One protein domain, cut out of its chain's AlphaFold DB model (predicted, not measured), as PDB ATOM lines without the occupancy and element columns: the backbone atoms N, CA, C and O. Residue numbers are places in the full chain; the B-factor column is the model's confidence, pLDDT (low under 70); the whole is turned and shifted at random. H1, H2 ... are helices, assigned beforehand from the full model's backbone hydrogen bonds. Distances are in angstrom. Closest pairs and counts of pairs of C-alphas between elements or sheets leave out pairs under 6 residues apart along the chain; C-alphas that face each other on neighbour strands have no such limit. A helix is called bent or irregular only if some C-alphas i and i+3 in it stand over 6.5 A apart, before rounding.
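Overview. This is residues 167 to 318 of the 358 residues of an uncharacterized protein of Legionella israelensis (UniProt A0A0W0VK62). Five helices stand side by side as an up-and-down bundle, with H1, H3 and H5 in one row running one way and H2 and H4 in a second row running the other way. The short helices H6 and H7 lie at the H4 and H5 side of this bundle, and the long link of residues 191 to 204 loops at one end. The printed part has 152 residues with seven named helices, H1 to H7 in chain order, and no named strand: the class is all helix. It is compact, with a radius of gyration of the C-alphas of 15.7 A and spans of 48 by 38 by 23 A.

Arrangement. The longest helix by residues, H4, residues 257 to 282, is the hub, touching four other helices. With residues 258 to 269 alone it touches H3, residues 229 to 251, as a hairpin at a shallow tilt of 19 degrees; the closest C-alphas, of Ser 250 and Asn 258, are 5.6 A apart. H2, residues 205 to 222, touches H4 at a steep tilt of 38 degrees, the same way, closest at the C-alphas of Ile 205 and Cys 261, 6.2 A. H5, residues 288 to 298, forms a hairpin with H4 at 37 degrees, only just steep, closest at the C-alphas of Gly 266 and Leu 297, 6.1 A. H7, residues 310 to 316, touches H4 at a steep tilt of 67 degrees, closest at the C-alphas of Lys 282 and Ala 315, 6.0 A. H6, residues 303 to 308, touches no helix; the closest C-alphas of H4 and H6, of Arg 267 and Thr 305, are 6.6 A apart. H1, residues 167 to 190, touches H3 the same way at a shallow tilt of 23 degrees, closest at the C-alphas of Ile 189 and Ile 246, 6.1 A, and is apart from H4. Every O i to N i+4 pair is within hydrogen-bond range in H3, H5, H6 and H7, against 18 of 20 in H1, 12 of 14 in H2 and 20 of 22 in H4.

Along the chain. H4 measures 33.7 A from first to last C-alpha, H3 32.7 A, H1 30.8 A and H2 26.3 A. H1 begins at C-alpha 167 (24.560, -10.561, -5.113), and H7 ends at C-alpha 316 (12.405, 11.167, -16.466). Three helices are irregular: C-alphas 181 and 184 of H1 are 7.6 A apart, 276 and 279 of H4 8.3 A, and 206 and 209 of H2 6.6 A, only just irregular.

Size, cuts and confidence. The two C-alphas farthest apart, of Pro 197 and Asn 283, are 50.1 A apart. The printed part has no cut, and the link from H1 to H2 is long. The mean pLDDT of the printed part is 76.2; it is under 70 at residues 167 to 171, 191 to 204, 222 to 230, 250 to 258 and 318.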
ATOM      1  N   ARG A 167      24.737 -11.438  -3.960       53.16
ATOM      2  CA  ARG A 167      24.560 -10.561  -5.113       53.16
ATOM      3  C   ARG A 167      25.273 -11.087  -6.354       53.16
ATOM      4  O   ARG A 167      24.663 -11.105  -7.411       53.16
ATOM      5  N   GLU A 168      26.509 -11.564  -6.223       59.47
ATOM      6  CA  GLU A 168      27.311 -12.032  -7.364       59.47
ATOM      7  C   GLU A 168      26.737 -13.305  -7.991       59.47
ATOM      8  O   GLU A 168      26.525 -13.361  -9.197       59.47
ATOM      9  N   LYS A 169      26.386 -14.316  -7.189       60.50
ATOM     10  CA  LYS A 169      25.820 -15.562  -7.737       60.50
ATOM     11  C   LYS A 169      24.408 -15.401  -8.264       60.50
ATOM     12  O   LYS A 169      24.009 -16.121  -9.180       60.50
ATOM     13  N   GLN A 170      23.634 -14.499  -7.666       60.91
ATOM     14  CA  GLN A 170      22.339 -14.128  -8.220       60.91
ATOM     15  C   GLN A 170      22.517 -13.381  -9.535       60.91
ATOM     16  O   GLN A 170      21.842 -13.747 -10.486       60.91
ATOM     17  N   ALA A 171      23.460 -12.439  -9.621       69.00
ATOM     18  CA  ALA A 171      23.791 -11.759 -10.868       69.00
ATOM     19  C   ALA A 171      24.198 -12.763 -11.959       69.00
ATOM     20  O   ALA A 171      23.567 -12.779 -13.007       69.00
ATOM     21  N   GLU A 172      25.121 -13.690 -11.686       70.88
ATOM     22  CA  GLU A 172      25.528 -14.728 -12.650       70.88
ATOM     23  C   GLU A 172      24.359 -15.614 -13.114       70.88
ATOM     24  O   GLU A 172      24.272 -15.994 -14.285       70.88
ATOM     25  N   LYS A 173      23.447 -15.993 -12.205       71.19
ATOM     26  CA  LYS A 173      22.263 -16.793 -12.565       71.19
ATOM     27  C   LYS A 173      21.282 -15.966 -13.400       71.19
ATOM     28  O   LYS A 173      20.780 -16.466 -14.404       71.19
ATOM     29  N   THR A 174      21.038 -14.721 -13.003       73.94
ATOM     30  CA  THR A 174      20.196 -13.756 -13.717       73.94
ATOM     31  C   THR A 174      20.725 -13.515 -15.129       73.94
ATOM     32  O   THR A 174      19.967 -13.632 -16.088       73.94
ATOM     33  N   GLU A 175      22.027 -13.283 -15.286       81.19
ATOM     34  CA  GLU A 175      22.684 -13.119 -16.587       81.19
ATOM     35  C   GLU A 175      22.483 -14.338 -17.488       81.19
ATOM     36  O   GLU A 175      22.155 -14.183 -18.663       81.19
ATOM     37  N   LYS A 176      22.602 -15.559 -16.948       78.44
ATOM     38  CA  LYS A 176      22.344 -16.793 -17.710       78.44
ATOM     39  C   LYS A 176      20.887 -16.911 -18.154       78.44
ATOM     40  O   LYS A 176      20.643 -17.273 -19.301       78.44
ATOM     41  N   ILE A 177      19.930 -16.603 -17.278       77.81
ATOM     42  CA  ILE A 177      18.495 -16.633 -17.611       77.81
ATOM     43  C   ILE A 177      18.189 -15.621 -18.716       77.81
ATOM     44  O   ILE A 177      17.516 -15.962 -19.686       77.81
ATOM     45  N   ILE A 178      18.720 -14.403 -18.602       83.75
ATOM     46  CA  ILE A 178      18.561 -13.353 -19.611       83.75
ATOM     47  C   ILE A 178      19.173 -13.793 -20.945       83.75
ATOM     48  O   ILE A 178      18.512 -13.700 -21.977       83.75
ATOM     49  N   ALA A 179      20.405 -14.307 -20.930       82.81
ATOM     50  CA  ALA A 179      21.095 -14.760 -22.135       82.81
ATOM     51  C   ALA A 179      20.327 -15.879 -22.854       82.81
ATOM     52  O   ALA A 179      20.202 -15.848 -24.075       82.81
ATOM     53  N   ILE A 180      19.768 -16.836 -22.105       77.56
ATOM     54  CA  ILE A 180      18.926 -17.903 -22.661       77.56
ATOM     55  C   ILE A 180      17.608 -17.327 -23.196       77.56
ATOM     56  O   ILE A 180      17.212 -17.639 -24.311       77.56
ATOM     57  N   GLY A 181      16.929 -16.461 -22.439       81.38
ATOM     58  CA  GLY A 181      15.634 -15.905 -22.840       81.38
ATOM     59  C   GLY A 181      15.699 -14.992 -24.071       81.38
ATOM     60  O   GLY A 181      14.708 -14.864 -24.794       81.38
ATOM     61  N   LEU A 182      16.857 -14.375 -24.326       86.50
ATOM     62  CA  LEU A 182      17.098 -13.483 -25.466       86.50
ATOM     63  C   LEU A 182      17.920 -14.126 -26.597       86.50
ATOM     64  O   LEU A 182      18.150 -13.462 -27.611       86.50
ATOM     65  N   SER A 183      18.339 -15.393 -26.481       82.12
ATOM     66  CA  SER A 183      19.261 -16.033 -27.435       82.12
ATOM     67  C   SER A 183      18.744 -16.026 -28.871       82.12
ATOM     68  O   SER A 183      19.506 -15.770 -29.803       82.12
ATOM     69  N   ASP A 184      17.445 -16.258 -29.052       76.00
ATOM     70  CA  ASP A 184      16.813 -16.305 -30.372       76.00
ATOM     71  C   ASP A 184      16.829 -14.928 -31.046       76.00
ATOM     72  O   ASP A 184      17.060 -14.818 -32.252       76.00
ATOM     73  N   PHE A 185      16.666 -13.862 -30.256       78.25
ATOM     74  CA  PHE A 185      16.784 -12.490 -30.739       78.25
ATOM     75  C   PHE A 185      18.236 -12.145 -31.070       78.25
ATOM     76  O   PHE A 185      18.493 -11.607 -32.144       78.25
ATOM     77  N   GLU A 186      19.198 -12.487 -30.211       77.50
ATOM     78  CA  GLU A 186      20.621 -12.267 -30.507       77.50
ATOM     79  C   GLU A 186      21.069 -13.018 -31.768       77.50
ATOM     80  O   GLU A 186      21.811 -12.476 -32.593       77.50
ATOM     81  N   PHE A 187      20.605 -14.255 -31.943       76.50
ATOM     82  CA  PHE A 187      20.862 -15.053 -33.135       76.50
ATOM     83  C   PHE A 187      20.235 -14.421 -34.383       76.50
ATOM     84  O   PHE A 187      20.910 -14.300 -35.410       76.50
ATOM     85  N   ALA A 188      18.982 -13.963 -34.298       72.50
ATOM     86  CA  ALA A 188      18.312 -13.269 -35.395       72.50
ATOM     87  C   ALA A 188      19.033 -11.961 -35.772       72.50
ATOM     88  O   ALA A 188      19.233 -11.695 -36.955       72.50
ATOM     89  N   ILE A 189      19.505 -11.187 -34.788       72.06
ATOM     90  CA  ILE A 189      20.261  -9.942 -35.004       72.06
ATOM     91  C   ILE A 189      21.610 -10.216 -35.676       72.06
ATOM     92  O   ILE A 189      21.979  -9.531 -36.626       72.06
ATOM     93  N   LYS A 190      22.348 -11.249 -35.249       70.75
ATOM     94  CA  LYS A 190      23.638 -11.625 -35.866       70.75
ATOM     95  C   LYS A 190      23.517 -12.049 -37.329       70.75
ATOM     96  O   LYS A 190      24.512 -12.036 -38.058       70.75
ATOM     97  N   ASN A 191      22.330 -12.472 -37.749       68.19
ATOM     98  CA  ASN A 191      22.045 -12.904 -39.115       68.19
ATOM     99  C   ASN A 191      21.181 -11.902 -39.887       68.19
ATOM    100  O   ASN A 191      20.778 -12.165 -41.020       68.19
ATOM    101  N   PHE A 192      20.951 -10.731 -39.299       64.06
ATOM    102  CA  PHE A 192      20.181  -9.658 -39.892       64.06
ATOM    103  C   PHE A 192      20.847  -9.156 -41.181       64.06
ATOM    104  O   PHE A 192      22.047  -8.894 -41.212       64.06
ATOM    105  N   GLY A 193      20.077  -9.077 -42.272       55.22
ATOM    106  CA  GLY A 193      20.562  -8.614 -43.578       55.22
ATOM    107  C   GLY A 193      21.443  -9.596 -44.367       55.22
ATOM    108  O   GLY A 193      21.843  -9.262 -45.480       55.22
ATOM    109  N   LYS A 194      21.735 -10.802 -43.853       61.38
ATOM    110  CA  LYS A 194      22.488 -11.821 -44.606       61.38
ATOM    111  C   LYS A 194      21.600 -12.496 -45.655       61.38
ATOM    112  O   LYS A 194      20.464 -12.859 -45.367       61.38
ATOM    113  N   THR A 195      22.130 -12.709 -46.857       55.28
ATOM    114  CA  THR A 195      21.481 -13.480 -47.927       55.28
ATOM    115  C   THR A 195      21.933 -14.949 -47.876       55.28
ATOM    116  O   THR A 195      23.122 -15.228 -47.747       55.28
ATOM    117  N   GLY A 196      20.997 -15.907 -47.930       55.75
ATOM    118  CA  GLY A 196      21.285 -17.356 -47.937       55.75
ATOM    119  C   GLY A 196      20.272 -18.205 -47.144       55.75
ATOM    120  O   GLY A 196      19.382 -17.648 -46.515       55.75
ATOM    121  N   PRO A 197      20.390 -19.547 -47.117       50.84
ATOM    122  CA  PRO A 197      19.460 -20.441 -46.401       50.84
ATOM    123  C   PRO A 197      19.488 -20.295 -44.866       50.84
ATOM    124  O   PRO A 197      18.567 -20.737 -44.189       50.84
ATOM    125  N   ILE A 198      20.514 -19.633 -44.314       51.97
ATOM    126  CA  ILE A 198      20.598 -19.235 -42.894       51.97
ATOM    127  C   ILE A 198      19.771 -17.955 -42.626       51.97
ATOM    128  O   ILE A 198      19.550 -17.590 -41.474       51.97
ATOM    129  N   ALA A 199      19.244 -17.294 -43.668       49.72
ATOM    130  CA  ALA A 199      18.311 -16.168 -43.573       49.72
ATOM    131  C   ALA A 199      16.899 -16.628 -43.162       49.72
ATOM    132  O   ALA A 199      15.897 -16.247 -43.766       49.72
ATOM    133  N   VAL A 200      16.800 -17.457 -42.123       46.16
ATOM    134  CA  VAL A 200      15.526 -17.700 -41.452       46.16
ATOM    135  C   VAL A 200      15.218 -16.430 -40.674       46.16
ATOM    136  O   VAL A 200      15.760 -16.154 -39.603       46.16
ATOM    137  N   THR A 201      14.392 -15.599 -41.293       51.28
ATOM    138  CA  THR A 201      13.895 -14.331 -40.775       51.28
ATOM    139  C   THR A 201      12.943 -14.635 -39.617       51.28
ATOM    140  O   THR A 201      11.729 -14.618 -39.767       51.28
ATOM    141  N   LEU A 202      13.488 -14.940 -38.437       48.75
ATOM    142  CA  LEU A 202      12.710 -15.175 -37.208       48.75
ATOM    143  C   LEU A 202      12.024 -13.910 -36.665       48.75
ATOM    144  O   LEU A 202      11.309 -13.963 -35.671       48.75
ATOM    145  N   LEU A 203      12.220 -12.767 -37.319       58.59
ATOM    146  CA  LEU A 203      11.631 -11.495 -36.935       58.59
ATOM    147  C   LEU A 203      10.944 -10.870 -38.145       58.59
ATOM    148  O   LEU A 203      11.362  -9.826 -38.648       58.59
ATOM    149  N   SER A 204       9.856 -11.486 -38.615       67.44
ATOM    150  CA  SER A 204       8.852 -10.660 -39.285       67.44
ATOM    151  C   SER A 204       8.458  -9.557 -38.292       67.44
ATOM    152  O   SER A 204       8.332  -9.822 -37.096       67.44
ATOM    153  N   ILE A 205       8.285  -8.309 -38.746       71.75
ATOM    154  CA  ILE A 205       7.961  -7.181 -37.845       71.75
ATOM    155  C   ILE A 205       6.742  -7.510 -36.959       71.75
ATOM    156  O   ILE A 205       6.665  -7.080 -35.810       71.75
ATOM    157  N   LYS A 206       5.812  -8.323 -37.477       76.50
ATOM    158  CA  LYS A 206       4.610  -8.774 -36.766       76.50
ATOM    159  C   LYS A 206       4.914  -9.736 -35.610       76.50
ATOM    160  O   LYS A 206       4.178  -9.723 -34.628       76.50
ATOM    161  N   ASP A 207       6.000 -10.499 -35.694       77.50
ATOM    162  CA  ASP A 207       6.374 -11.526 -34.713       77.50
ATOM    163  C   ASP A 207       7.338 -11.006 -33.636       77.50
ATOM    164  O   ASP A 207       7.419 -11.588 -32.555       77.50
ATOM    165  N   ILE A 208       8.006  -9.866 -33.872       79.88
ATOM    166  CA  ILE A 208       8.902  -9.222 -32.893       79.88
ATOM    167  C   ILE A 208       8.176  -8.995 -31.564       79.88
ATOM    168  O   ILE A 208       8.638  -9.424 -30.510       79.88
ATOM    169  N   SER A 209       7.022  -8.322 -31.611       84.44
ATOM    170  CA  SER A 209       6.274  -7.949 -30.409       84.44
ATOM    171  C   SER A 209       5.814  -9.141 -29.568       84.44
ATOM    172  O   SER A 209       6.077  -9.130 -28.362       84.44
ATOM    173  N   PRO A 210       5.102 -10.144 -30.126       85.88
ATOM    174  CA  PRO A 210       4.648 -11.286 -29.339       85.88
ATOM    175  C   PRO A 210       5.816 -12.128 -28.815       85.88
ATOM    176  O   PRO A 210       5.790 -12.500 -27.642       85.88
ATOM    177  N   ASN A 211       6.859 -12.361 -29.616       84.88
ATOM    178  CA  ASN A 211       7.995 -13.180 -29.189       84.88
ATOM    179  C   ASN A 211       8.814 -12.484 -28.102       84.88
ATOM    180  O   ASN A 211       9.133 -13.105 -27.093       84.88
ATOM    181  N   LEU A 212       9.084 -11.181 -28.244       88.00
ATOM    182  CA  LEU A 212       9.900 -10.456 -27.271       88.00
ATOM    183  C   LEU A 212       9.157 -10.311 -25.946       88.00
ATOM    184  O   LEU A 212       9.751 -10.495 -24.891       88.00
ATOM    185  N   LYS A 213       7.842 -10.061 -25.983       88.69
ATOM    186  CA  LYS A 213       7.012 -10.076 -24.769       88.69
ATOM    187  C   LYS A 213       7.039 -11.432 -24.083       88.69
ATOM    188  O   LYS A 213       7.161 -11.473 -22.867       88.69
ATOM    189  N   LYS A 214       6.938 -12.525 -24.844       85.25
ATOM    190  CA  LYS A 214       6.998 -13.882 -24.293       85.25
ATOM    191  C   LYS A 214       8.361 -14.168 -23.661       85.25
ATOM    192  O   LYS A 214       8.397 -14.703 -22.560       85.25
ATOM    193  N   SER A 215       9.455 -13.773 -24.311       85.38
ATOM    194  CA  SER A 215      10.810 -13.886 -23.760       85.38
ATOM    195  C   SER A 215      10.988 -13.057 -22.491       85.38
ATOM    196  O   SER A 215      11.457 -13.586 -21.492       85.38
ATOM    197  N   ILE A 216      10.576 -11.784 -22.498       87.25
ATOM    198  CA  ILE A 216      10.658 -10.910 -21.319       87.25
ATOM    199  C   ILE A 216       9.817 -11.479 -20.179       87.25
ATOM    200  O   ILE A 216      10.313 -11.564 -19.063       87.25
ATOM    201  N   GLN A 217       8.586 -11.920 -20.453       82.12
ATOM    202  CA  GLN A 217       7.736 -12.536 -19.438       82.12
ATOM    203  C   GLN A 217       8.375 -13.811 -18.887       82.12
ATOM    204  O   GLN A 217       8.492 -13.943 -17.679       82.12
ATOM    205  N   GLY A 218       8.884 -14.694 -19.749       76.06
ATOM    206  CA  GLY A 218       9.590 -15.898 -19.320       76.06
ATOM    207  C   GLY A 218      10.828 -15.586 -18.476       76.06
ATOM    208  O   GLY A 218      11.066 -16.259 -17.479       76.06
ATOM    209  N   ILE A 219      11.593 -14.543 -18.812       79.06
ATOM    210  CA  ILE A 219      12.695 -14.071 -17.965       79.06
ATOM    211  C   ILE A 219      12.141 -13.590 -16.626       79.06
ATOM    212  O   ILE A 219      12.610 -14.058 -15.597       79.06
ATOM    213  N   ARG A 220      11.127 -12.717 -16.615       77.56
ATOM    214  CA  ARG A 220      10.508 -12.189 -15.389       77.56
ATOM    215  C   ARG A 220       9.973 -13.302 -14.485       77.56
ATOM    216  O   ARG A 220      10.224 -13.241 -13.288       77.56
ATOM    217  N   ASP A 221       9.348 -14.329 -15.049       71.06
ATOM    218  CA  ASP A 221       8.828 -15.494 -14.321       71.06
ATOM    219  C   ASP A 221       9.956 -16.338 -13.699       71.06
ATOM    220  O   ASP A 221       9.787 -16.928 -12.635       71.06
ATOM    221  N   ASN A 222      11.128 -16.377 -14.344       65.56
ATOM    222  CA  ASN A 222      12.305 -17.122 -13.881       65.56
ATOM    223  C   ASN A 222      13.297 -16.270 -13.072       65.56
ATOM    224  O   ASN A 222      14.229 -16.800 -12.458       65.56
ATOM    225  N   LEU A 223      13.115 -14.949 -13.021       67.38
ATOM    226  CA  LEU A 223      13.816 -14.081 -12.086       67.38
ATOM    227  C   LEU A 223      13.222 -14.326 -10.697       67.38
ATOM    228  O   LEU A 223      12.415 -13.550 -10.198       67.38
ATOM    229  N   HIS A 224      13.680 -15.393 -10.036       51.75
ATOM    230  CA  HIS A 224      13.274 -15.828  -8.688       51.75
ATOM    231  C   HIS A 224      13.508 -14.783  -7.562       51.75
ATOM    232  O   HIS A 224      13.396 -15.086  -6.376       51.75
ATOM    233  N   PHE A 225      13.870 -13.545  -7.907       48.88
ATOM    234  CA  PHE A 225      14.255 -12.465  -7.010       48.88
ATOM    235  C   PHE A 225      13.782 -11.120  -7.589       48.88
ATOM    236  O   PHE A 225      14.583 -10.344  -8.112       48.88
ATOM    237  N   HIS A 226      12.482 -10.830  -7.478       42.06
ATOM    238  CA  HIS A 226      11.878  -9.557  -7.909       42.06
ATOM    239  C   HIS A 226      12.347  -8.312  -7.123       42.06
ATOM    240  O   HIS A 226      11.975  -7.202  -7.485       42.06
ATOM    241  N   ALA A 227      13.143  -8.463  -6.055       40.81
ATOM    242  CA  ALA A 227      13.439  -7.379  -5.106       40.81
ATOM    243  C   ALA A 227      14.918  -6.974  -4.993       40.81
ATOM    244  O   ALA A 227      15.326  -6.412  -3.976       40.81
ATOM    245  N   LEU A 228      15.740  -7.239  -6.007       50.16
ATOM    246  CA  LEU A 228      17.034  -6.572  -6.111       50.16
ATOM    247  C   LEU A 228      17.013  -5.692  -7.349       50.16
ATOM    248  O   LEU A 228      16.969  -6.216  -8.460       50.16
ATOM    249  N   ASP A 229      17.122  -4.378  -7.140       60.69
ATOM    250  CA  ASP A 229      17.356  -3.386  -8.199       60.69
ATOM    251  C   ASP A 229      18.421  -3.868  -9.198       60.69
ATOM    252  O   ASP A 229      18.310  -3.607 -10.387       60.69
ATOM    253  N   GLY A 230      19.407  -4.653  -8.741       66.69
ATOM    254  CA  GLY A 230      20.442  -5.258  -9.579       66.69
ATOM    255  C   GLY A 230      19.937  -6.234 -10.653       66.69
ATOM    256  O   GLY A 230      20.450  -6.206 -11.763       66.69
ATOM    257  N   ASN A 231      18.930  -7.073 -10.387       72.12
ATOM    258  CA  ASN A 231      18.413  -8.001 -11.406       72.12
ATOM    259  C   ASN A 231      17.633  -7.265 -12.487       72.12
ATOM    260  O   ASN A 231      17.770  -7.564 -13.671       72.12
ATOM    261  N   GLU A 232      16.831  -6.287 -12.070       79.44
ATOM    262  CA  GLU A 232      16.119  -5.448 -13.020       79.44
ATOM    263  C   GLU A 232      17.098  -4.568 -13.800       79.44
ATOM    264  O   GLU A 232      16.965  -4.431 -15.009       79.44
ATOM    265  N   GLN A 233      18.135  -4.039 -13.150       84.38
ATOM    266  CA  GLN A 233      19.216  -3.328 -13.823       84.38
ATOM    267  C   GLN A 233      19.902  -4.209 -14.878       84.38
ATOM    268  O   GLN A 233      20.146  -3.734 -15.985       84.38
ATOM    269  N   LEU A 234      20.172  -5.484 -14.574       84.56
ATOM    270  CA  LEU A 234      20.735  -6.445 -15.531       84.56
ATOM    271  C   LEU A 234      19.781  -6.716 -16.701       84.56
ATOM    272  O   LEU A 234      20.219  -6.704 -17.854       84.56
ATOM    273  N   LEU A 235      18.484  -6.907 -16.434       87.75
ATOM    274  CA  LEU A 235      17.471  -7.087 -17.478       87.75
ATOM    275  C   LEU A 235      17.392  -5.858 -18.391       87.75
ATOM    276  O   LEU A 235      17.489  -5.990 -19.610       87.75
ATOM    277  N   GLN A 236      17.277  -4.659 -17.820       88.81
ATOM    278  CA  GLN A 236      17.181  -3.418 -18.592       88.81
ATOM    279  C   GLN A 236      18.462  -3.145 -19.386       88.81
ATOM    280  O   GLN A 236      18.391  -2.791 -20.563       88.81
ATOM    281  N   ALA A 237      19.637  -3.399 -18.805       88.69
ATOM    282  CA  ALA A 237      20.907  -3.303 -19.520       88.69
ATOM    283  C   ALA A 237      20.974  -4.267 -20.717       88.69
ATOM    284  O   ALA A 237      21.421  -3.877 -21.796       88.69
ATOM    285  N   ALA A 238      20.496  -5.506 -20.564       88.00
ATOM    286  CA  ALA A 238      20.463  -6.479 -21.653       88.00
ATOM    287  C   ALA A 238      19.465  -6.100 -22.758       88.00
ATOM    288  O   ALA A 238      19.787  -6.214 -23.941       88.00
ATOM    289  N   LEU A 239      18.283  -5.594 -22.395       90.06
ATOM    290  CA  LEU A 239      17.274  -5.113 -23.346       90.06
ATOM    291  C   LEU A 239      17.760  -3.888 -24.134       90.06
ATOM    292  O   LEU A 239      17.556  -3.809 -25.347       90.06
ATOM    293  N   LEU A 240      18.465  -2.961 -23.483       88.12
ATOM    294  CA  LEU A 240      19.126  -1.847 -24.166       88.12
ATOM    295  C   LEU A 240      20.219  -2.334 -25.114       88.12
ATOM    296  O   LEU A 240      20.253  -1.920 -26.271       88.12
ATOM    297  N   LYS A 241      21.078  -3.249 -24.652       88.62
ATOM    298  CA  LYS A 241      22.137  -3.846 -25.474       88.62
ATOM    299  C   LYS A 241      21.563  -4.551 -26.702       88.62
ATOM    300  O   LYS A 241      22.148  -4.481 -27.779       88.62
ATOM    301  N   LEU A 242      20.399  -5.190 -26.569       85.88
ATOM    302  CA  LEU A 242      19.687  -5.797 -27.689       85.88
ATOM    303  C   LEU A 242      19.360  -4.759 -28.771       85.88
ATOM    304  O   LEU A 242      19.646  -4.992 -29.946       85.88
ATOM    305  N   ILE A 243      18.822  -3.597 -28.390       84.12
ATOM    306  CA  ILE A 243      18.556  -2.502 -29.333       84.12
ATOM    307  C   ILE A 243      19.851  -1.920 -29.897       84.12
ATOM    308  O   ILE A 243      19.937  -1.707 -31.103       84.12
ATOM    309  N   GLU A 244      20.869  -1.683 -29.069       83.94
ATOM    310  CA  GLU A 244      22.170  -1.165 -29.519       83.94
ATOM    311  C   GLU A 244      22.809  -2.102 -30.563       83.94
ATOM    312  O   GLU A 244      23.352  -1.640 -31.573       83.94
ATOM    313  N   ASN A 245      22.660  -3.419 -30.389       81.19
ATOM    314  CA  ASN A 245      23.089  -4.425 -31.358       81.19
ATOM    315  C   ASN A 245      22.279  -4.351 -32.661       81.19
ATOM    316  O   ASN A 245      22.869  -4.447 -33.736       81.19
ATOM    317  N   ILE A 246      20.958  -4.132 -32.593       77.56
ATOM    318  CA  ILE A 246      20.119  -3.924 -33.789       77.56
ATOM    319  C   ILE A 246      20.549  -2.652 -34.527       77.56
ATOM    320  O   ILE A 246      20.715  -2.688 -35.741       77.56
ATOM    321  N   VAL A 247      20.770  -1.544 -33.815       78.00
ATOM    322  CA  VAL A 247      21.233  -0.268 -34.392       78.00
ATOM    323  C   VAL A 247      22.617  -0.415 -35.030       78.00
ATOM    324  O   VAL A 247      22.914   0.184 -36.061       78.00
ATOM    325  N   SER A 248      23.495  -1.212 -34.431       78.94
ATOM    326  CA  SER A 248      24.828  -1.467 -34.983       78.94
ATOM    327  C   SER A 248      24.752  -2.335 -36.240       78.94
ATOM    328  O   SER A 248      25.381  -2.012 -37.246       78.94
ATOM    329  N   ALA A 249      23.929  -3.386 -36.213       72.25
ATOM    330  CA  ALA A 249      23.669  -4.246 -37.364       72.25
ATOM    331  C   ALA A 249      22.909  -3.518 -38.484       72.25
ATOM    332  O   ALA A 249      23.061  -3.849 -39.657       72.25
ATOM    333  N   SER A 250      22.102  -2.508 -38.153       68.75
ATOM    334  CA  SER A 250      21.375  -1.734 -39.153       68.75
ATOM    335  C   SER A 250      22.271  -0.777 -39.921       68.75
ATOM    336  O   SER A 250      22.084  -0.617 -41.120       68.75
ATOM    337  N   LYS A 251      23.269  -0.177 -39.263       69.81
ATOM    338  CA  LYS A 251      24.254   0.703 -39.913       69.81
ATOM    339  C   LYS A 251      25.114  -0.029 -40.942       69.81
ATOM    340  O   LYS A 251      25.606   0.602 -41.871       69.81
ATOM    341  N   SER A 252      25.302  -1.339 -40.784       64.19
ATOM    342  CA  SER A 252      26.036  -2.177 -41.734       64.19
ATOM    343  C   SER A 252      25.158  -2.773 -42.843       64.19
ATOM    344  O   SER A 252      25.699  -3.320 -43.802       64.19
ATOM    345  N   ALA A 253      23.828  -2.654 -42.751       56.28
ATOM    346  CA  ALA A 253      22.877  -3.224 -43.703       56.28
ATOM    347  C   ALA A 253      22.148  -2.131 -44.508       56.28
ATOM    348  O   ALA A 253      21.572  -1.202 -43.957       56.28
ATOM    349  N   THR A 254      22.093  -2.269 -45.832       53.69
ATOM    350  CA  THR A 254      21.554  -1.275 -46.784       53.69
ATOM    351  C   THR A 254      20.016  -1.150 -46.835       53.69
ATOM    352  O   THR A 254      19.496  -0.502 -47.740       53.69
ATOM    353  N   ASN A 255      19.259  -1.741 -45.898       55.31
ATOM    354  CA  ASN A 255      17.799  -1.897 -46.009       55.31
ATOM    355  C   ASN A 255      16.960  -1.058 -45.022       55.31
ATOM    356  O   ASN A 255      17.257  -0.954 -43.837       55.31
ATOM    357  N   SER A 256      15.813  -0.565 -45.504       54.19
ATOM    358  CA  SER A 256      14.804   0.229 -44.767       54.19
ATOM    359  C   SER A 256      13.947  -0.560 -43.762       54.19
ATOM    360  O   SER A 256      13.132   0.017 -43.040       54.19
ATOM    361  N   LEU A 257      14.111  -1.885 -43.690       56.44
ATOM    362  CA  LEU A 257      13.445  -2.743 -42.698       56.44
ATOM    363  C   LEU A 257      13.958  -2.504 -41.269       56.44
ATOM    364  O   LEU A 257      13.296  -2.874 -40.301       56.44
ATOM    365  N   ASN A 258      15.112  -1.857 -41.143       67.25
ATOM    366  CA  ASN A 258      15.853  -1.752 -39.900       67.25
ATOM    367  C   ASN A 258      15.186  -0.800 -38.895       67.25
ATOM    368  O   ASN A 258      15.050  -1.146 -37.721       67.25
ATOM    369  N   ASP A 259      14.692   0.348 -39.362       74.31
ATOM    370  CA  ASP A 259      14.072   1.360 -38.499       74.31
ATOM    371  C   ASP A 259      12.772   0.850 -37.876       74.31
ATOM    372  O   ASP A 259      12.504   1.082 -36.698       74.31
ATOM    373  N   LYS A 260      11.985   0.078 -38.636       77.38
ATOM    374  CA  LYS A 260      10.743  -0.525 -38.131       77.38
ATOM    375  C   LYS A 260      11.015  -1.571 -37.051       77.38
ATOM    376  O   LYS A 260      10.274  -1.633 -36.075       77.38
ATOM    377  N   CYS A 261      12.078  -2.362 -37.195       78.56
ATOM    378  CA  CYS A 261      12.493  -3.313 -36.163       78.56
ATOM    379  C   CYS A 261      12.957  -2.594 -34.889       78.56
ATOM    380  O   CYS A 261      12.525  -2.966 -33.799       78.56
ATOM    381  N   ILE A 262      13.781  -1.546 -35.019       82.69
ATOM    382  CA  ILE A 262      14.251  -0.733 -33.884       82.69
ATOM    383  C   ILE A 262      13.061  -0.129 -33.135       82.69
ATOM    384  O   ILE A 262      12.955  -0.286 -31.918       82.69
ATOM    385  N   GLN A 263      12.130   0.488 -33.864       85.56
ATOM    386  CA  GLN A 263      10.933   1.092 -33.283       85.56
ATOM    387  C   GLN A 263      10.059   0.062 -32.565       85.56
ATOM    388  O   GLN A 263       9.565   0.339 -31.473       85.56
ATOM    389  N   GLU A 264       9.874  -1.126 -33.143       86.69
ATOM    390  CA  GLU A 264       9.014  -2.158 -32.562       86.69
ATOM    391  C   GLU A 264       9.631  -2.790 -31.306       86.69
ATOM    392  O   GLU A 264       8.936  -2.957 -30.302       86.69
ATOM    393  N   VAL A 265      10.938  -3.070 -31.313       87.81
ATOM    394  CA  VAL A 265      11.664  -3.547 -30.121       87.81
ATOM    395  C   VAL A 265      11.651  -2.477 -29.027       87.81
ATOM    396  O   VAL A 265      11.286  -2.770 -27.887       87.81
ATOM    397  N   GLY A 266      11.948  -1.220 -29.377       89.25
ATOM    398  CA  GLY A 266      11.874  -0.089 -28.451       89.25
ATOM    399  C   GLY A 266      10.485   0.070 -27.835       89.25
ATOM    400  O   GLY A 266      10.354   0.221 -26.622       89.25
ATOM    401  N   ARG A 267       9.424  -0.061 -28.637       91.19
ATOM    402  CA  ARG A 267       8.031  -0.004 -28.170       91.19
ATOM    403  C   ARG A 267       7.701  -1.108 -27.167       91.19
ATOM    404  O   ARG A 267       6.957  -0.855 -26.218       91.19
ATOM    405  N   VAL A 268       8.203  -2.325 -27.379       90.69
ATOM    406  CA  VAL A 268       7.992  -3.449 -26.450       90.69
ATOM    407  C   VAL A 268       8.681  -3.182 -25.118       90.69
ATOM    408  O   VAL A 268       8.042  -3.363 -24.085       90.69
ATOM    409  N   ILE A 269       9.923  -2.695 -25.137       90.75
ATOM    410  CA  ILE A 269      10.686  -2.402 -23.917       90.75
ATOM    411  C   ILE A 269      10.055  -1.238 -23.145       90.75
ATOM    412  O   ILE A 269       9.826  -1.359 -21.947       90.75
ATOM    413  N   VAL A 270       9.662  -0.149 -23.818       91.81
ATOM    414  CA  VAL A 270       8.944   0.965 -23.165       91.81
ATOM    415  C   VAL A 270       7.637   0.482 -22.533       91.81
ATOM    416  O   VAL A 270       7.317   0.872 -21.413       91.81
ATOM    417  N   LYS A 271       6.888  -0.393 -23.218       91.06
ATOM    418  CA  LYS A 271       5.657  -0.973 -22.665       91.06
ATOM    419  C   LYS A 271       5.937  -1.838 -21.433       91.06
ATOM    420  O   LYS A 271       5.152  -1.805 -20.489       91.06
ATOM    421  N   ASP A 272       6.994  -2.639 -21.458       89.69
ATOM    422  CA  ASP A 272       7.391  -3.469 -20.321       89.69
ATOM    423  C   ASP A 272       7.762  -2.604 -19.106       89.69
ATOM    424  O   ASP A 272       7.242  -2.844 -18.015       89.69
ATOM    425  N   ILE A 273       8.544  -1.536 -19.317       88.12
ATOM    426  CA  ILE A 273       8.883  -0.564 -18.269       88.12
ATOM    427  C   ILE A 273       7.621   0.111 -17.722       88.12
ATOM    428  O   ILE A 273       7.455   0.189 -16.509       88.12
ATOM    429  N   ASP A 274       6.711   0.570 -18.586       86.81
ATOM    430  CA  ASP A 274       5.432   1.153 -18.161       86.81
ATOM    431  C   ASP A 274       4.641   0.165 -17.300       86.81
ATOM    432  O   ASP A 274       4.244   0.484 -16.189       86.81
ATOM    433  N   THR A 275       4.495  -1.077 -17.761       85.06
ATOM    434  CA  THR A 275       3.690  -2.099 -17.077       85.06
ATOM    435  C   THR A 275       4.179  -2.373 -15.651       85.06
ATOM    436  O   THR A 275       3.357  -2.577 -14.761       85.06
ATOM    437  N   HIS A 276       5.493  -2.352 -15.417       82.44
ATOM    438  CA  HIS A 276       6.084  -2.746 -14.132       82.44
ATOM    439  C   HIS A 276       6.522  -1.566 -13.253       82.44
ATOM    440  O   HIS A 276       6.608  -1.712 -12.035       82.44
ATOM    441  N   TYR A 277       6.782  -0.393 -13.838       83.06
ATOM    442  CA  TYR A 277       7.394   0.748 -13.142       83.06
ATOM    443  C   TYR A 277       6.599   2.050 -13.261       83.06
ATOM    444  O   TYR A 277       7.092   3.085 -12.799       83.06
ATOM    445  N   HIS A 278       5.377   2.024 -13.815       81.75
ATOM    446  CA  HIS A 278       4.536   3.214 -14.007       81.75
ATOM    447  C   HIS A 278       4.511   4.123 -12.774       81.75
ATOM    448  O   HIS A 278       4.831   5.310 -12.854       81.75
ATOM    449  N   ASP A 279       4.165   3.562 -11.614       75.38
ATOM    450  CA  ASP A 279       3.969   4.336 -10.390       75.38
ATOM    451  C   ASP A 279       5.278   4.873  -9.814       75.38
ATOM    452  O   ASP A 279       5.309   5.987  -9.284       75.38
ATOM    453  N   LEU A 280       6.377   4.130  -9.937       78.94
ATOM    454  CA  LEU A 280       7.691   4.593  -9.489       78.94
ATOM    455  C   LEU A 280       8.161   5.782 -10.328       78.94
ATOM    456  O   LEU A 280       8.642   6.775  -9.780       78.94
ATOM    457  N   ILE A 281       7.954   5.716 -11.640       81.69
ATOM    458  CA  ILE A 281       8.343   6.772 -12.576       81.69
ATOM    459  C   ILE A 281       7.453   7.999 -12.397       81.69
ATOM    460  O   ILE A 281       7.956   9.102 -12.186       81.69
ATOM    461  N   LYS A 282       6.132   7.810 -12.361       78.56
ATOM    462  CA  LYS A 282       5.153   8.880 -12.128       78.56
ATOM    463  C   LYS A 282       5.417   9.643 -10.829       78.56
ATOM    464  O   LYS A 282       5.252  10.859 -10.790       78.56
ATOM    465  N   ASN A 283       5.847   8.946  -9.780       77.00
ATOM    466  CA  ASN A 283       6.151   9.546  -8.483       77.00
ATOM    467  C   ASN A 283       7.601  10.047  -8.351       77.00
ATOM    468  O   ASN A 283       8.001  10.417  -7.248       77.00
ATOM    469  N   ARG A 284       8.396  10.061  -9.436       76.94
ATOM    470  CA  ARG A 284       9.825  10.443  -9.445       76.94
ATOM    471  C   ARG A 284      10.679   9.661  -8.434       76.94
ATOM    472  O   ARG A 284      11.629  10.192  -7.866       76.94
ATOM    473  N   LYS A 285      10.327   8.397  -8.199       78.19
ATOM    474  CA  LYS A 285      11.046   7.450  -7.328       78.19
ATOM    475  C   LYS A 285      11.741   6.339  -8.119       78.19
ATOM    476  O   LYS A 285      12.207   5.373  -7.525       78.19
ATOM    477  N   ALA A 286      11.769   6.443  -9.448       78.88
ATOM    478  CA  ALA A 286      12.424   5.456 -10.288       78.88
ATOM    479  C   ALA A 286      13.948   5.472 -10.069       78.88
ATOM    480  O   ALA A 286      14.537   6.555  -9.986       78.88
ATOM    481  N   PRO A 287      14.596   4.299  -9.990       78.19
ATOM    482  CA  PRO A 287      16.046   4.213  -9.898       78.19
ATOM    483  C   PRO A 287      16.741   4.774 -11.157       78.19
ATOM    484  O   PRO A 287      16.172   4.706 -12.253       78.19
ATOM    485  N   PRO A 288      17.986   5.286 -11.036       81.69
ATOM    486  CA  PRO A 288      18.696   5.947 -12.138       81.69
ATOM    487  C   PRO A 288      18.795   5.113 -13.420       81.69
ATOM    488  O   PRO A 288      18.595   5.641 -14.510       81.69
ATOM    489  N   TYR A 289      19.005   3.798 -13.306       81.62
ATOM    490  CA  TYR A 289      19.135   2.926 -14.476       81.62
ATOM    491  C   TYR A 289      17.858   2.871 -15.338       81.62
ATOM    492  O   TYR A 289      17.955   2.709 -16.555       81.62
ATOM    493  N   LEU A 290      16.661   3.034 -14.751       83.38
ATOM    494  CA  LEU A 290      15.404   3.109 -15.511       83.38
ATOM    495  C   LEU A 290      15.272   4.444 -16.245       83.38
ATOM    496  O   LEU A 290      14.793   4.473 -17.378       83.38
ATOM    497  N   ILE A 291      15.719   5.534 -15.618       84.25
ATOM    498  CA  ILE A 291      15.730   6.874 -16.218       84.25
ATOM    499  C   ILE A 291      16.671   6.888 -17.426       84.25
ATOM    500  O   ILE A 291      16.277   7.327 -18.510       84.25
ATOM    501  N   ASP A 292      17.874   6.337 -17.271       84.69
ATOM    502  CA  ASP A 292      18.853   6.216 -18.353       84.69
ATOM    503  C   ASP A 292      18.311   5.352 -19.499       84.69
ATOM    504  O   ASP A 292      18.444   5.708 -20.674       84.69
ATOM    505  N   SER A 293      17.636   4.245 -19.165       86.06
ATOM    506  CA  SER A 293      17.018   3.356 -20.153       86.06
ATOM    507  C   SER A 293      15.939   4.064 -20.965       86.06
ATOM    508  O   SER A 293      15.975   4.029 -22.194       86.06
ATOM    509  N   LEU A 294      15.014   4.766 -20.310       87.81
ATOM    510  CA  LEU A 294      13.958   5.513 -20.996       87.81
ATOM    511  C   LEU A 294      14.514   6.658 -21.841       87.81
ATOM    512  O   LEU A 294      14.066   6.845 -22.968       87.81
ATOM    513  N   THR A 295      15.525   7.371 -21.348       85.75
ATOM    514  CA  THR A 295      16.171   8.460 -22.098       85.75
ATOM    515  C   THR A 295      16.796   7.943 -23.395       85.75
ATOM    516  O   THR A 295      16.604   8.530 -24.459       85.75
ATOM    517  N   LYS A 296      17.490   6.798 -23.343       86.50
ATOM    518  CA  LYS A 296      18.030   6.143 -24.545       86.50
ATOM    519  C   LYS A 296      16.919   5.714 -25.508       86.50
ATOM    520  O   LYS A 296      17.036   5.933 -26.714       86.50
ATOM    521  N   LEU A 297      15.834   5.139 -24.985       88.44
ATOM    522  CA  LEU A 297      14.713   4.635 -25.783       88.44
ATOM    523  C   LEU A 297      13.898   5.743 -26.463       88.44
ATOM    524  O   LEU A 297      13.397   5.500 -27.559       88.44
ATOM    525  N   GLU A 298      13.774   6.936 -25.865       88.38
ATOM    526  CA  GLU A 298      12.976   8.053 -26.414       88.38
ATOM    527  C   GLU A 298      13.384   8.359 -27.862       88.38
ATOM    528  O   GLU A 298      12.530   8.445 -28.743       88.38
ATOM    529  N   SER A 299      14.692   8.410 -28.133       84.56
ATOM    530  CA  SER A 299      15.241   8.687 -29.471       84.56
ATOM    531  C   SER A 299      15.095   7.547 -30.490       84.56
ATOM    532  O   SER A 299      15.323   7.760 -31.678       84.56
ATOM    533  N   LEU A 300      14.722   6.343 -30.046       83.38
ATOM    534  CA  LEU A 300      14.707   5.123 -30.862       83.38
ATOM    535  C   LEU A 300      13.290   4.643 -31.204       83.38
ATOM    536  O   LEU A 300      13.118   3.765 -32.050       83.38
ATOM    537  N   VAL A 301      12.265   5.207 -30.565       86.25
ATOM    538  CA  VAL A 301      10.859   4.856 -30.803       86.25
ATOM    539  C   VAL A 301      10.155   5.889 -31.682       86.25
ATOM    540  O   VAL A 301      10.562   7.045 -31.764       86.25
ATOM    541  N   SER A 302       9.076   5.475 -32.354       86.25
ATOM    542  CA  SER A 302       8.299   6.359 -33.231       86.25
ATOM    543  C   SER A 302       7.671   7.532 -32.470       86.25
ATOM    544  O   SER A 302       7.340   7.400 -31.290       86.25
ATOM    545  N   GLU A 303       7.400   8.652 -33.154       88.06
ATOM    546  CA  GLU A 303       6.676   9.788 -32.554       88.06
ATOM    547  C   GLU A 303       5.332   9.378 -31.939       88.06
ATOM    548  O   GLU A 303       4.913   9.919 -30.919       88.06
ATOM    549  N   GLU A 304       4.638   8.417 -32.550       88.75
ATOM    550  CA  GLU A 304       3.391   7.871 -32.014       88.75
ATOM    551  C   GLU A 304       3.618   7.196 -30.654       88.75
ATOM    552  O   GLU A 304       2.865   7.419 -29.704       88.75
ATOM    553  N   THR A 305       4.702   6.428 -30.529       86.88
ATOM    554  CA  THR A 305       5.101   5.787 -29.271       86.88
ATOM    555  C   THR A 305       5.524   6.831 -28.238       86.88
ATOM    556  O   THR A 305       5.076   6.760 -27.093       86.88
ATOM    557  N   GLN A 306       6.304   7.843 -28.633       89.38
ATOM    558  CA  GLN A 306       6.668   8.962 -27.758       89.38
ATOM    559  C   GLN A 306       5.425   9.694 -27.240       89.38
ATOM    560  O   GLN A 306       5.313   9.943 -26.043       89.38
ATOM    561  N   LYS A 307       4.448   9.983 -28.109       88.81
ATOM    562  CA  LYS A 307       3.174  10.616 -27.724       88.81
ATOM    563  C   LYS A 307       2.377   9.734 -26.766       88.81
ATOM    564  O   LYS A 307       1.862  10.239 -25.768       88.81
ATOM    565  N   LYS A 308       2.307   8.426 -27.028       88.00
ATOM    566  CA  LYS A 308       1.596   7.464 -26.177       88.00
ATOM    567  C   LYS A 308       2.190   7.375 -24.769       88.00
ATOM    568  O   LYS A 308       1.434   7.364 -23.801       88.00
ATOM    569  N   TYR A 309       3.516   7.360 -24.653       86.38
ATOM    570  CA  TYR A 309       4.230   7.251 -23.375       86.38
ATOM    571  C   TYR A 309       4.837   8.584 -22.912       86.38
ATOM    572  O   TYR A 309       5.771   8.609 -22.117       86.38
ATOM    573  N   ARG A 310       4.287   9.720 -23.359       84.75
ATOM    574  CA  ARG A 310       4.850  11.055 -23.101       84.75
ATOM    575  C   ARG A 310       5.035  11.352 -21.616       84.75
ATOM    576  O   ARG A 310       6.070  11.853 -21.208       84.75
ATOM    577  N   LYS A 311       4.046  10.976 -20.798       80.81
ATOM    578  CA  LYS A 311       4.090  11.151 -19.336       80.81
ATOM    579  C   LYS A 311       5.257  10.405 -18.684       80.81
ATOM    580  O   LYS A 311       5.771  10.860 -17.672       80.81
ATOM    581  N   LEU A 312       5.643   9.272 -19.262       84.31
ATOM    582  CA  LEU A 312       6.748   8.431 -18.818       84.31
ATOM    583  C   LEU A 312       8.086   9.114 -19.110       84.31
ATOM    584  O   LEU A 312       8.879   9.318 -18.198       84.31
ATOM    585  N   PHE A 313       8.285   9.560 -20.354       84.50
ATOM    586  CA  PHE A 313       9.491  10.288 -20.759       84.50
ATOM    587  C   PHE A 313       9.636  11.635 -20.038       84.50
ATOM    588  O   PHE A 313      10.718  11.978 -19.569       84.50
ATOM    589  N   ASP A 314       8.544  12.384 -19.873       82.75
ATOM    590  CA  ASP A 314       8.574  13.685 -19.197       82.75
ATOM    591  C   ASP A 314       8.862  13.563 -17.691       82.75
ATOM    592  O   ASP A 314       9.510  14.439 -17.118       82.75
ATOM    593  N   ALA A 315       8.445  12.470 -17.044       76.56
ATOM    594  CA  ALA A 315       8.775  12.201 -15.643       76.56
ATOM    595  C   ALA A 315      10.270  11.901 -15.423       76.56
ATOM    596  O   ALA A 315      10.786  12.130 -14.327       76.56
ATOM    597  N   CYS A 316      10.966  11.435 -16.465       73.94
ATOM    598  CA  CYS A 316      12.405  11.167 -16.466       73.94
ATOM    599  C   CYS A 316      13.259  12.410 -16.753       73.94
ATOM    600  O   CYS A 316      14.469  12.379 -16.529       73.94
ATOM    601  N   LYS A 317      12.660  13.519 -17.208       73.62
ATOM    602  CA  LYS A 317      13.393  14.762 -17.478       73.62
ATOM    603  C   LYS A 317      13.751  15.483 -16.166       73.62
ATOM    604  O   LYS A 317      12.917  15.551 -15.249       73.62
ATOM    605  N   PRO A 318      14.970  16.048 -16.054       59.12
ATOM    606  CA  PRO A 318      15.356  16.838 -14.893       59.12
ATOM    607  C   PRO A 318      14.374  17.997 -14.686       59.12
ATOM    608  O   PRO A 318      14.057  18.731 -15.618       59.12
TER     609      PRO A 318